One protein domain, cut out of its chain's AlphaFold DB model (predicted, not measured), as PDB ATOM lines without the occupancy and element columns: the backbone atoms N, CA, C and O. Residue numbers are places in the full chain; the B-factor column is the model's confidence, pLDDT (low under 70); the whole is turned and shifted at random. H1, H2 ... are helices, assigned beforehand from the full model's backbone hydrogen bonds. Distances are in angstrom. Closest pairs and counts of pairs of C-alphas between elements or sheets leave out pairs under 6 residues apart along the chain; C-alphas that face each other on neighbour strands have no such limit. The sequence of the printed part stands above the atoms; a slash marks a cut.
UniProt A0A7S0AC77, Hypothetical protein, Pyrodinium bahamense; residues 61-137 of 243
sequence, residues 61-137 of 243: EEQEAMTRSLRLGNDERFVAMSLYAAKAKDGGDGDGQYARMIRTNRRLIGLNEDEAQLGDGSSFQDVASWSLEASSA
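What this domain is: This is residues 61 to 137 of the 243 residues of the protein "Hypothetical protein" of Pyrodinium bahamense (UniProt A0A7S0AC77). An open curve of four helices: H1 and the first part of H2 stick out as an arm, H3 turns off at the far end of H2, and a long loop, residues 110 to 123, leads to H4, set off from H3. The printed part has 77 residues, with four named helices in the order H1, H2, H3, H4 that hold 55 of them, and no named strand; the class is all helix. The whole is loose, radius of gyration of the C-alphas 16.0 A, spanning 45 by 30 by 23 A.

Where its parts are: Find C-alpha 61 at (-52.308, -50.817, 22.361); H1 runs from there to residue 74, 21.1 A. H2 is residues 76 to 90, 21.2 A; H3 is 97 to 109, 18.7 A. H4, residues 124 to 136, 18.2 A, ends at (-32.069, -38.645, -5.441).

How they stand to each other: H1 and H2 are close but not clearly touching, closest C-alphas Leu 72 and Phe 78, 6.5 A, at a steep tilt of 55 degrees. H2, with residue 88 alone, only just touches H3, with 3 pairs of C-alphas within 8 A, closest Ala 88 and Tyr 98, 6.7 A, about perpendicular at 85 degrees. H3 and H4 are only just apart, closest 8.0 A. Every O i to N i+4 pair is within hydrogen-bond range in H2, H3 and H4; in H1, 7 of 10.

The domain as a whole: C-alphas 61 and 114 are farthest apart, 45.8 A. The printed part has no cut; H3 to H4 is the long link. Look for pLDDT under 70 at 23 residues, among them 91 to 95.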
ATOM      1  N   GLU A  61     -53.431 -51.088  23.269       84.00
ATOM      2  CA  GLU A  61     -52.308 -50.817  22.361       84.00
ATOM      3  C   GLU A  61     -51.786 -49.371  22.439       84.00
ATOM      4  O   GLU A  61     -50.578 -49.144  22.380       84.00
ATOM      5  N   GLU A  62     -52.664 -48.382  22.626       80.69
ATOM      6  CA  GLU A  62     -52.267 -46.979  22.797       80.69
ATOM      7  C   GLU A  62     -51.583 -46.761  24.149       80.69
ATOM      8  O   GLU A  62     -50.612 -46.008  24.240       80.69
ATOM      9  N   GLN A  63     -52.033 -47.464  25.194       81.94
ATOM     10  CA  GLN A  63     -51.380 -47.447  26.506       81.94
ATOM     11  C   GLN A  63     -49.985 -48.088  26.442       81.94
ATOM     12  O   GLN A  63     -49.028 -47.574  27.031       81.94
ATOM     13  N   GLU A  64     -49.819 -49.166  25.673       80.88
ATOM     14  CA  GLU A  64     -48.504 -49.754  25.406       80.88
ATOM     15  C   GLU A  64     -47.597 -48.837  24.578       80.88
ATOM     16  O   GLU A  64     -46.413 -48.693  24.886       80.88
ATOM     17  N   ALA A  65     -48.121 -48.178  23.544       74.56
ATOM     18  CA  ALA A  65     -47.350 -47.226  22.748       74.56
ATOM     19  C   ALA A  65     -46.907 -46.015  23.586       74.56
ATOM     20  O   ALA A  65     -45.755 -45.583  23.498       74.56
ATOM     21  N   MET A  66     -47.790 -45.516  24.456       72.56
ATOM     22  CA  MET A  66     -47.509 -44.403  25.363       72.56
ATOM     23  C   MET A  66     -46.494 -44.791  26.451       72.56
ATOM     24  O   MET A  66     -45.618 -44.006  26.800       72.56
ATOM     25  N   THR A  67     -46.530 -46.028  26.947       73.56
ATOM     26  CA  THR A  67     -45.508 -46.520  27.889       73.56
ATOM     27  C   THR A  67     -44.172 -46.835  27.212       73.56
ATOM     28  O   THR A  67     -43.125 -46.643  27.831       73.56
ATOM     29  N   ARG A  68     -44.160 -47.249  25.935       69.31
ATOM     30  CA  ARG A  68     -42.921 -47.386  25.145       69.31
ATOM     31  C   ARG A  68     -42.272 -46.031  24.862       69.31
ATOM     32  O   ARG A  68     -41.057 -45.928  25.013       69.31
ATOM     33  N   SER A  69     -43.046 -44.995  24.525       64.31
ATOM     34  CA  SER A  69     -42.507 -43.645  24.289       64.31
ATOM     35  C   SER A  69     -41.899 -43.023  25.553       64.31
ATOM     36  O   SER A  69     -40.856 -42.379  25.475       64.31
ATOM     37  N   LEU A  70     -42.466 -43.311  26.731       67.25
ATOM     38  CA  LEU A  70     -41.921 -42.887  28.028       67.25
ATOM     39  C   LEU A  70     -40.582 -43.558  28.382       67.25
ATOM     40  O   LEU A  70     -39.795 -42.991  29.138       67.25
ATOM     41  N   ARG A  71     -40.288 -44.745  27.834       69.81
ATOM     42  CA  ARG A  71     -39.025 -45.463  28.092       69.81
ATOM     43  C   ARG A  71     -37.855 -44.982  27.239       69.81
ATOM     44  O   ARG A  71     -36.714 -45.207  27.629       69.81
ATOM     45  N   LEU A  72     -38.113 -44.291  26.128       70.50
ATOM     46  CA  LEU A  72     -37.051 -43.765  25.264       70.50
ATOM     47  C   LEU A  72     -36.165 -42.733  25.972       70.50
ATOM     48  O   LEU A  72     -34.981 -42.662  25.669       70.50
ATOM     49  N   GLY A  73     -36.689 -41.987  26.952       70.06
ATOM     50  CA  GLY A  73     -35.904 -40.993  27.696       70.06
ATOM     51  C   GLY A  73     -34.767 -41.586  28.539       70.06
ATOM     52  O   GLY A  73     -33.754 -40.922  28.738       70.06
ATOM     53  N   ASN A  74     -34.909 -42.841  28.982       80.38
ATOM     54  CA  ASN A  74     -33.908 -43.545  29.795       80.38
ATOM     55  C   ASN A  74     -33.054 -44.526  28.980       80.38
ATOM     56  O   ASN A  74     -32.201 -45.205  29.548       80.38
ATOM     57  N   ASP A  75     -33.290 -44.647  27.673       83.25
ATOM     58  CA  ASP A  75     -32.476 -45.501  26.813       83.25
ATOM     59  C   ASP A  75     -31.073 -44.891  26.684       83.25
ATOM     60  O   ASP A  75     -30.918 -43.733  26.286       83.25
ATOM     61  N   GLU A  76     -30.040 -45.677  26.991       78.75
ATOM     62  CA  GLU A  76     -28.635 -45.269  26.875       78.75
ATOM     63  C   GLU A  76     -28.312 -44.714  25.483       78.75
ATOM     64  O   GLU A  76     -27.518 -43.781  25.344       78.75
ATOM     65  N   ARG A  77     -28.970 -45.235  24.440       74.75
ATOM     66  CA  ARG A  77     -28.798 -44.751  23.066       74.75
ATOM     67  C   ARG A  77     -29.353 -43.347  22.892       74.75
ATOM     68  O   ARG A  77     -28.727 -42.529  22.225       74.75
ATOM     69  N   PHE A  78     -30.513 -43.060  23.478       80.19
ATOM     70  CA  PHE A  78     -31.129 -41.738  23.402       80.19
ATOM     71  C   PHE A  78     -30.326 -40.715  24.203       80.19
ATOM     72  O   PHE A  78     -30.050 -39.625  23.700       80.19
ATOM     73  N   VAL A  79     -29.850 -41.102  25.389       82.06
ATOM     74  CA  VAL A  79     -28.937 -40.283  26.192       82.06
ATOM     75  C   VAL A  79     -27.666 -39.977  25.398       82.06
ATOM     76  O   VAL A  79     -27.308 -38.808  25.267       82.06
ATOM     77  N   ALA A  80     -27.039 -40.980  24.777       78.25
ATOM     78  CA  ALA A  80     -25.861 -40.775  23.938       78.25
ATOM     79  C   ALA A  80     -26.148 -39.827  22.761       78.25
ATOM     80  O   ALA A  80     -25.405 -38.868  22.556       78.25
ATOM     81  N   MET A  81     -27.243 -40.040  22.021       76.19
ATOM     82  CA  MET A  81     -27.643 -39.165  20.910       76.19
ATOM     83  C   MET A  81     -27.887 -37.721  21.366       76.19
ATOM     84  O   MET A  81     -27.418 -36.792  20.712       76.19
ATOM     85  N   SER A  82     -28.560 -37.526  22.503       78.88
ATOM     86  CA  SER A  82     -28.805 -36.197  23.073       78.88
ATOM     87  C   SER A  82     -27.506 -35.496  23.489       78.88
ATOM     88  O   SER A  82     -27.340 -34.306  23.231       78.88
ATOM     89  N   LEU A  83     -26.538 -36.244  24.033       81.31
ATOM     90  CA  LEU A  83     -25.205 -35.749  24.380       81.31
ATOM     91  C   LEU A  83     -24.425 -35.304  23.139       81.31
ATOM     92  O   LEU A  83     -23.796 -34.245  23.153       81.31
ATOM     93  N   TYR A  84     -24.485 -36.079  22.052       73.50
ATOM     94  CA  TYR A  84     -23.877 -35.690  20.778       73.50
ATOM     95  C   TYR A  84     -24.543 -34.447  20.181       73.50
ATOM     96  O   TYR A  84     -23.839 -33.585  19.657       73.50
ATOM     97  N   ALA A  85     -25.868 -34.324  20.297       74.00
ATOM     98  CA  ALA A  85     -26.608 -33.154  19.832       74.00
ATOM     99  C   ALA A  85     -26.262 -31.892  20.642       74.00
ATOM    100  O   ALA A  85     -25.990 -30.848  20.056       74.00
ATOM    101  N   ALA A  86     -26.191 -31.989  21.972       77.62
ATOM    102  CA  ALA A  86     -25.797 -30.876  22.837       77.62
ATOM    103  C   ALA A  86     -24.348 -30.436  22.570       77.62
ATOM    104  O   ALA A  86     -24.078 -29.260  22.347       77.62
ATOM    105  N   LYS A  87     -23.417 -31.393  22.466       74.12
ATOM    106  CA  LYS A  87     -22.002 -31.106  22.188       74.12
ATOM    107  C   LYS A  87     -21.765 -30.526  20.789       74.12
ATOM    108  O   LYS A  87     -20.765 -29.847  20.570       74.12
ATOM    109  N   ALA A  88     -22.663 -30.793  19.840       66.12
ATOM    110  CA  ALA A  88     -22.646 -30.149  18.532       66.12
ATOM    111  C   ALA A  88     -23.065 -28.669  18.600       66.12
ATOM    112  O   ALA A  88     -22.589 -27.895  17.775       66.12
ATOM    113  N   LYS A  89     -23.892 -28.272  19.580       68.56
ATOM    114  CA  LYS A  89     -24.322 -26.877  19.783       68.56
ATOM    115  C   LYS A  89     -23.270 -26.011  20.481       68.56
ATOM    116  O   LYS A  89     -23.146 -24.840  20.146       68.56
ATOM    117  N   ASP A  90     -22.485 -26.584  21.392       72.19
ATOM    118  CA  ASP A  90     -21.475 -25.828  22.156       72.19
ATOM    119  C   ASP A  90     -20.220 -25.470  21.333       72.19
ATOM    120  O   ASP A  90     -19.438 -24.596  21.713       72.19
ATOM    121  N   GLY A  91     -20.008 -26.127  20.189       63.69
ATOM    122  CA  GLY A  91     -18.944 -25.785  19.245       63.69
ATOM    123  C   GLY A  91     -19.337 -24.593  18.377       63.69
ATOM    124  O   GLY A  91     -19.721 -24.789  17.231       63.69
ATOM    125  N   GLY A  92     -19.251 -23.375  18.922       58.44
ATOM    126  CA  GLY A  92     -19.653 -22.125  18.252       58.44
ATOM    127  C   GLY A  92     -18.916 -21.788  16.947       58.44
ATOM    128  O   GLY A  92     -19.381 -20.948  16.184       58.44
ATOM    129  N   ASP A  93     -17.824 -22.483  16.640       61.53
ATOM    130  CA  ASP A  93     -17.220 -22.493  15.313       61.53
ATOM    131  C   ASP A  93     -17.673 -23.771  14.617       61.53
ATOM    132  O   ASP A  93     -17.463 -24.855  15.162       61.53
ATOM    133  N   GLY A  94     -18.258 -23.671  13.418       63.56
ATOM    134  CA  GLY A  94     -18.825 -24.772  12.613       63.56
ATOM    135  C   GLY A  94     -17.880 -25.934  12.244       63.56
ATOM    136  O   GLY A  94     -18.128 -26.659  11.279       63.56
ATOM    137  N   ASP A  95     -16.803 -26.138  12.996       69.56
ATOM    138  CA  ASP A  95     -15.834 -27.219  12.943       69.56
ATOM    139  C   ASP A  95     -15.985 -28.255  14.072       69.56
ATOM    140  O   ASP A  95     -15.034 -28.927  14.482       69.56
ATOM    141  N   GLY A  96     -17.209 -28.458  14.561       75.81
ATOM    142  CA  GLY A  96     -17.528 -29.627  15.376       75.81
ATOM    143  C   GLY A  96     -17.207 -30.940  14.641       75.81
ATOM    144  O   GLY A  96     -17.336 -31.048  13.421       75.81
ATOM    145  N   GLN A  97     -16.817 -31.986  15.379       72.81
ATOM    146  CA  GLN A  97     -16.534 -33.315  14.809       72.81
ATOM    147  C   GLN A  97     -17.700 -33.852  13.959       72.81
ATOM    148  O   GLN A  97     -17.472 -34.479  12.926       72.81
ATOM    149  N   TYR A  98     -18.937 -33.568  14.374       70.25
ATOM    150  CA  TYR A  98     -20.145 -33.934  13.640       70.25
ATOM    151  C   TYR A  98     -20.276 -33.167  12.315       70.25
ATOM    152  O   TYR A  98     -20.497 -33.783  11.274       70.25
ATOM    153  N   ALA A  99     -20.020 -31.855  12.319       74.62
ATOM    154  CA  ALA A  99     -19.987 -31.045  11.103       74.62
ATOM    155  C   ALA A  99     -18.906 -31.537  10.121       74.62
ATOM    156  O   ALA A  99     -19.168 -31.672   8.925       74.62
ATOM    157  N   ARG A 100     -17.718 -31.910  10.623       78.12
ATOM    158  CA  ARG A 100     -16.651 -32.530   9.811       78.12
ATOM    159  C   ARG A 100     -17.073 -33.871   9.213       78.12
ATOM    160  O   ARG A 100     -16.765 -34.151   8.053       78.12
ATOM    161  N   MET A 101     -17.783 -34.698   9.977       79.31
ATOM    162  CA  MET A 101     -18.304 -35.978   9.496       79.31
ATOM    163  C   MET A 101     -19.356 -35.780   8.395       79.31
ATOM    164  O   MET A 101     -19.273 -36.443   7.365       79.31
ATOM    165  N   ILE A 102     -20.294 -34.841   8.568       76.69
ATOM    166  CA  ILE A 102     -21.299 -34.514   7.546       76.69
ATOM    167  C   ILE A 102     -20.635 -33.982   6.273       76.69
ATOM    168  O   ILE A 102     -20.916 -34.503   5.192       76.69
ATOM    169  N   ARG A 103     -19.697 -33.029   6.388       80.88
ATOM    170  CA  ARG A 103     -18.918 -32.521   5.243       80.88
ATOM    171  C   ARG A 103     -18.193 -33.654   4.511       80.88
ATOM    172  O   ARG A 103     -18.279 -33.760   3.292       80.88
ATOM    173  N   THR A 104     -17.555 -34.567   5.247       80.62
ATOM    174  CA  THR A 104     -16.865 -35.730   4.661       80.62
ATOM    175  C   THR A 104     -17.829 -36.675   3.936       80.62
ATOM    176  O   THR A 104     -17.529 -37.122   2.833       80.62
ATOM    177  N   ASN A 105     -18.995 -36.970   4.514       76.00
ATOM    178  CA  ASN A 105     -19.989 -37.835   3.874       76.00
ATOM    179  C   ASN A 105     -20.580 -37.200   2.607       76.00
ATOM    180  O   ASN A 105     -20.779 -37.910   1.625       76.00
ATOM    181  N   ARG A 106     -20.790 -35.877   2.585       76.75
ATOM    182  CA  ARG A 106     -21.227 -35.154   1.377       76.75
ATOM    183  C   ARG A 106     -20.172 -35.187   0.273       76.75
ATOM    184  O   ARG A 106     -20.516 -35.523  -0.858       76.75
ATOM    185  N   ARG A 107     -18.887 -34.991   0.610       78.56
ATOM    186  CA  ARG A 107     -17.765 -35.169  -0.337       78.56
ATOM    187  C   ARG A 107     -17.786 -36.545  -1.000       78.56
ATOM    188  O   ARG A 107     -17.555 -36.660  -2.197       78.56
ATOM    189  N   LEU A 108     -18.081 -37.595  -0.231       71.12
ATOM    190  CA  LEU A 108     -18.147 -38.968  -0.749       71.12
ATOM    191  C   LEU A 108     -19.330 -39.211  -1.697       71.12
ATOM    192  O   LEU A 108     -19.307 -40.174  -2.459       71.12
ATOM    193  N   ILE A 109     -20.356 -38.365  -1.648       74.12
ATOM    194  CA  ILE A 109     -21.537 -38.432  -2.519       74.12
ATOM    195  C   ILE A 109     -21.415 -37.416  -3.676       74.12
ATOM    196  O   ILE A 109     -22.216 -37.434  -4.601       74.12
ATOM    197  N   GLY A 110     -20.370 -36.577  -3.682       73.44
ATOM    198  CA  GLY A 110     -20.151 -35.556  -4.712       73.44
ATOM    199  C   GLY A 110     -21.014 -34.308  -4.538       73.44
ATOM    200  O   GLY A 110     -21.189 -33.556  -5.489       73.44
ATOM    201  N   LEU A 111     -21.563 -34.099  -3.341       77.12
ATOM    202  CA  LEU A 111     -22.361 -32.921  -3.012       77.12
ATOM    203  C   LEU A 111     -21.461 -31.786  -2.508       77.12
ATOM    204  O   LEU A 111     -20.453 -32.038  -1.839       77.12
ATOM    205  N   ASN A 112     -21.857 -30.543  -2.790       78.00
ATOM    206  CA  ASN A 112     -21.136 -29.348  -2.356       78.00
ATOM    207  C   ASN A 112     -21.050 -29.265  -0.821       78.00
ATOM    208  O   ASN A 112     -21.977 -29.640  -0.091       78.00
ATOM    209  N   GLU A 113     -19.905 -28.781  -0.336       73.69
ATOM    210  CA  GLU A 113     -19.576 -28.714   1.093       73.69
ATOM    211  C   GLU A 113     -20.163 -27.487   1.789       73.69
ATOM    212  O   GLU A 113     -20.533 -27.571   2.960       73.69
ATOM    213  N   ASP A 114     -20.258 -26.372   1.061       71.00
ATOM    214  CA  ASP A 114     -20.607 -25.060   1.612       71.00
ATOM    215  C   ASP A 114     -22.115 -24.894   1.862       71.00
ATOM    216  O   ASP A 114     -22.528 -24.043   2.643       71.00
ATOM    217  N   GLU A 115     -22.951 -25.756   1.277       66.00
ATOM    218  CA  GLU A 115     -24.410 -25.768   1.486       66.00
ATOM    219  C   GLU A 115     -24.825 -26.467   2.793       66.00
ATOM    220  O   GLU A 115     -25.991 -26.456   3.184       66.00
ATOM    221  N   ALA A 116     -23.881 -27.100   3.494       58.88
ATOM    222  CA  ALA A 116     -24.167 -28.001   4.606       58.88
ATOM    223  C   ALA A 116     -24.287 -27.288   5.963       58.88
ATOM    224  O   ALA A 116     -23.670 -27.706   6.947       58.88
ATOM    225  N   GLN A 117     -25.095 -26.234   6.044       64.38
ATOM    226  CA  GLN A 117     -25.452 -25.614   7.319       64.38
ATOM    227  C   GLN A 117     -26.947 -25.808   7.587       64.38
ATOM    228  O   GLN A 117     -27.766 -24.946   7.284       64.38
ATOM    229  N   LEU A 118     -27.310 -26.944   8.200       63.22
ATOM    230  CA  LEU A 118     -28.546 -27.006   8.991       63.22
ATOM    231  C   LEU A 118     -28.344 -26.038  10.159       63.22
ATOM    232  O   LEU A 118     -27.683 -26.367  11.144       63.22
ATOM    233  N   GLY A 119     -28.842 -24.813  10.012       70.31
ATOM    234  CA  GLY A 119     -28.886 -23.855  11.109       70.31
ATOM    235  C   GLY A 119     -29.859 -24.318  12.197       70.31
ATOM    236  O   GLY A 119     -30.726 -25.157  11.952       70.31
ATOM    237  N   ASP A 120     -29.773 -23.726  13.391       67.19
ATOM    238  CA  ASP A 120     -30.655 -24.052  14.533       67.19
ATOM    239  C   ASP A 120     -32.147 -23.723  14.271       67.19
ATOM    240  O   ASP A 120     -33.021 -24.098  15.044       67.19
ATOM    241  N   GLY A 121     -32.450 -23.041  13.158       75.69
ATOM    242  CA  GLY A 121     -33.806 -22.772  12.668       75.69
ATOM    243  C   GLY A 121     -34.278 -23.694  11.539       75.69
ATOM    244  O   GLY A 121     -35.322 -23.429  10.949       75.69
ATOM    245  N   SER A 122     -33.515 -24.735  11.200       78.06
ATOM    246  CA  SER A 122     -33.919 -25.682  10.162       78.06
ATOM    247  C   SER A 122     -35.154 -26.468  10.597       78.06
ATOM    248  O   SER A 122     -35.215 -27.065  11.674       78.06
ATOM    249  N   SER A 123     -36.179 -26.428   9.758       78.44
ATOM    250  CA  SER A 123     -37.434 -27.120   9.997       78.44
ATOM    251  C   SER A 123     -37.300 -28.609   9.680       78.44
ATOM    252  O   SER A 123     -36.414 -29.050   8.946       78.44
ATOM    253  N   PHE A 124     -38.238 -29.413  10.180       69.31
ATOM    254  CA  PHE A 124     -38.317 -30.831   9.821       69.31
ATOM    255  C   PHE A 124     -38.429 -31.052   8.299       69.31
ATOM    256  O   PHE A 124     -37.904 -32.033   7.779       69.31
ATOM    257  N   GLN A 125     -39.070 -30.124   7.579       77.44
ATOM    258  CA  GLN A 125     -39.168 -30.159   6.117       77.44
ATOM    259  C   GLN A 125     -37.795 -30.000   5.447       77.44
ATOM    260  O   GLN A 125     -37.535 -30.670   4.452       77.44
ATOM    261  N   ASP A 126     -36.894 -29.205   6.028       74.56
ATOM    262  CA  ASP A 126     -35.530 -29.023   5.515       74.56
ATOM    263  C   ASP A 126     -34.685 -30.289   5.711       74.56
ATOM    264  O   ASP A 126     -33.916 -30.690   4.843       74.56
ATOM    265  N   VAL A 127     -34.885 -30.996   6.827       73.19
ATOM    266  CA  VAL A 127     -34.244 -32.302   7.058       73.19
ATOM    267  C   VAL A 127     -34.795 -33.367   6.100       73.19
ATOM    268  O   VAL A 127     -34.048 -34.203   5.585       73.19
ATOM    269  N   ALA A 128     -36.104 -33.344   5.832       74.50
ATOM    270  CA  ALA A 128     -36.743 -34.276   4.908       74.50
ATOM    271  C   ALA A 128     -36.310 -34.034   3.451       74.50
ATOM    272  O   ALA A 128     -36.027 -34.998   2.734       74.50
ATOM    273  N   SER A 129     -36.197 -32.773   3.025       76.38
ATOM    274  CA  SER A 129     -35.713 -32.416   1.688       76.38
ATOM    275  C   SER A 129     -34.261 -32.857   1.484       76.38
ATOM    276  O   SER A 129     -33.939 -33.418   0.438       76.38
ATOM    277  N   TRP A 130     -33.420 -32.753   2.517       69.81
ATOM    278  CA  TRP A 130     -32.051 -33.278   2.504       69.81
ATOM    279  C   TRP A 130     -31.990 -34.799   2.344       69.81
ATOM    280  O   TRP A 130     -31.154 -35.319   1.603       69.81
ATOM    281  N   SER A 131     -32.879 -35.539   3.015       68.94
ATOM    282  CA  SER A 131     -32.961 -36.996   2.854       68.94
ATOM    283  C   SER A 131     -33.404 -37.388   1.442       68.94
ATOM    284  O   SER A 131     -32.971 -38.424   0.926       68.94
ATOM    285  N   LEU A 132     -34.258 -36.576   0.816       74.88
ATOM    286  CA  LEU A 132     -34.710 -36.783  -0.555       74.88
ATOM    287  C   LEU A 132     -33.591 -36.473  -1.556       74.88
ATOM    288  O   LEU A 132     -33.371 -37.268  -2.461       74.88
ATOM    289  N   GLU A 133     -32.836 -35.389  -1.359       70.38
ATOM    290  CA  GLU A 133     -31.678 -35.020  -2.185       70.38
ATOM    291  C   GLU A 133     -30.571 -36.082  -2.105       70.38
ATOM    292  O   GLU A 133     -30.067 -36.538  -3.129       70.38
ATOM    293  N   ALA A 134     -30.263 -36.572  -0.899       67.50
ATOM    294  CA  ALA A 134     -29.297 -37.650  -0.695       67.50
ATOM    295  C   ALA A 134     -29.728 -38.975  -1.353       67.50
ATOM    296  O   ALA A 134     -28.880 -39.744  -1.799       67.50
ATOM    297  N   SER A 135     -31.037 -39.241  -1.412       65.62
ATOM    298  CA  SER A 135     -31.596 -40.442  -2.058       65.62
ATOM    299  C   SER A 135     -31.729 -40.281  -3.577       65.62
ATOM    300  O   SER A 135     -31.600 -41.251  -4.319       65.62
ATOM    301  N   SER A 136     -31.977 -39.051  -4.035       65.69
ATOM    302  CA  SER A 136     -32.069 -38.645  -5.441       65.69
ATOM    303  C   SER A 136     -30.701 -38.445  -6.088       65.69
ATOM    304  O   SER A 136     -30.616 -38.415  -7.316       65.69
ATOM    305  N   ALA A 137     -29.630 -38.323  -5.301       65.44
ATOM    306  CA  ALA A 137     -28.262 -38.482  -5.764       65.44
ATOM    307  C   ALA A 137     -28.054 -39.954  -6.180       65.44
ATOM    308  O   ALA A 137     -27.418 -40.754  -5.494       65.44
TER     309      ALA A 137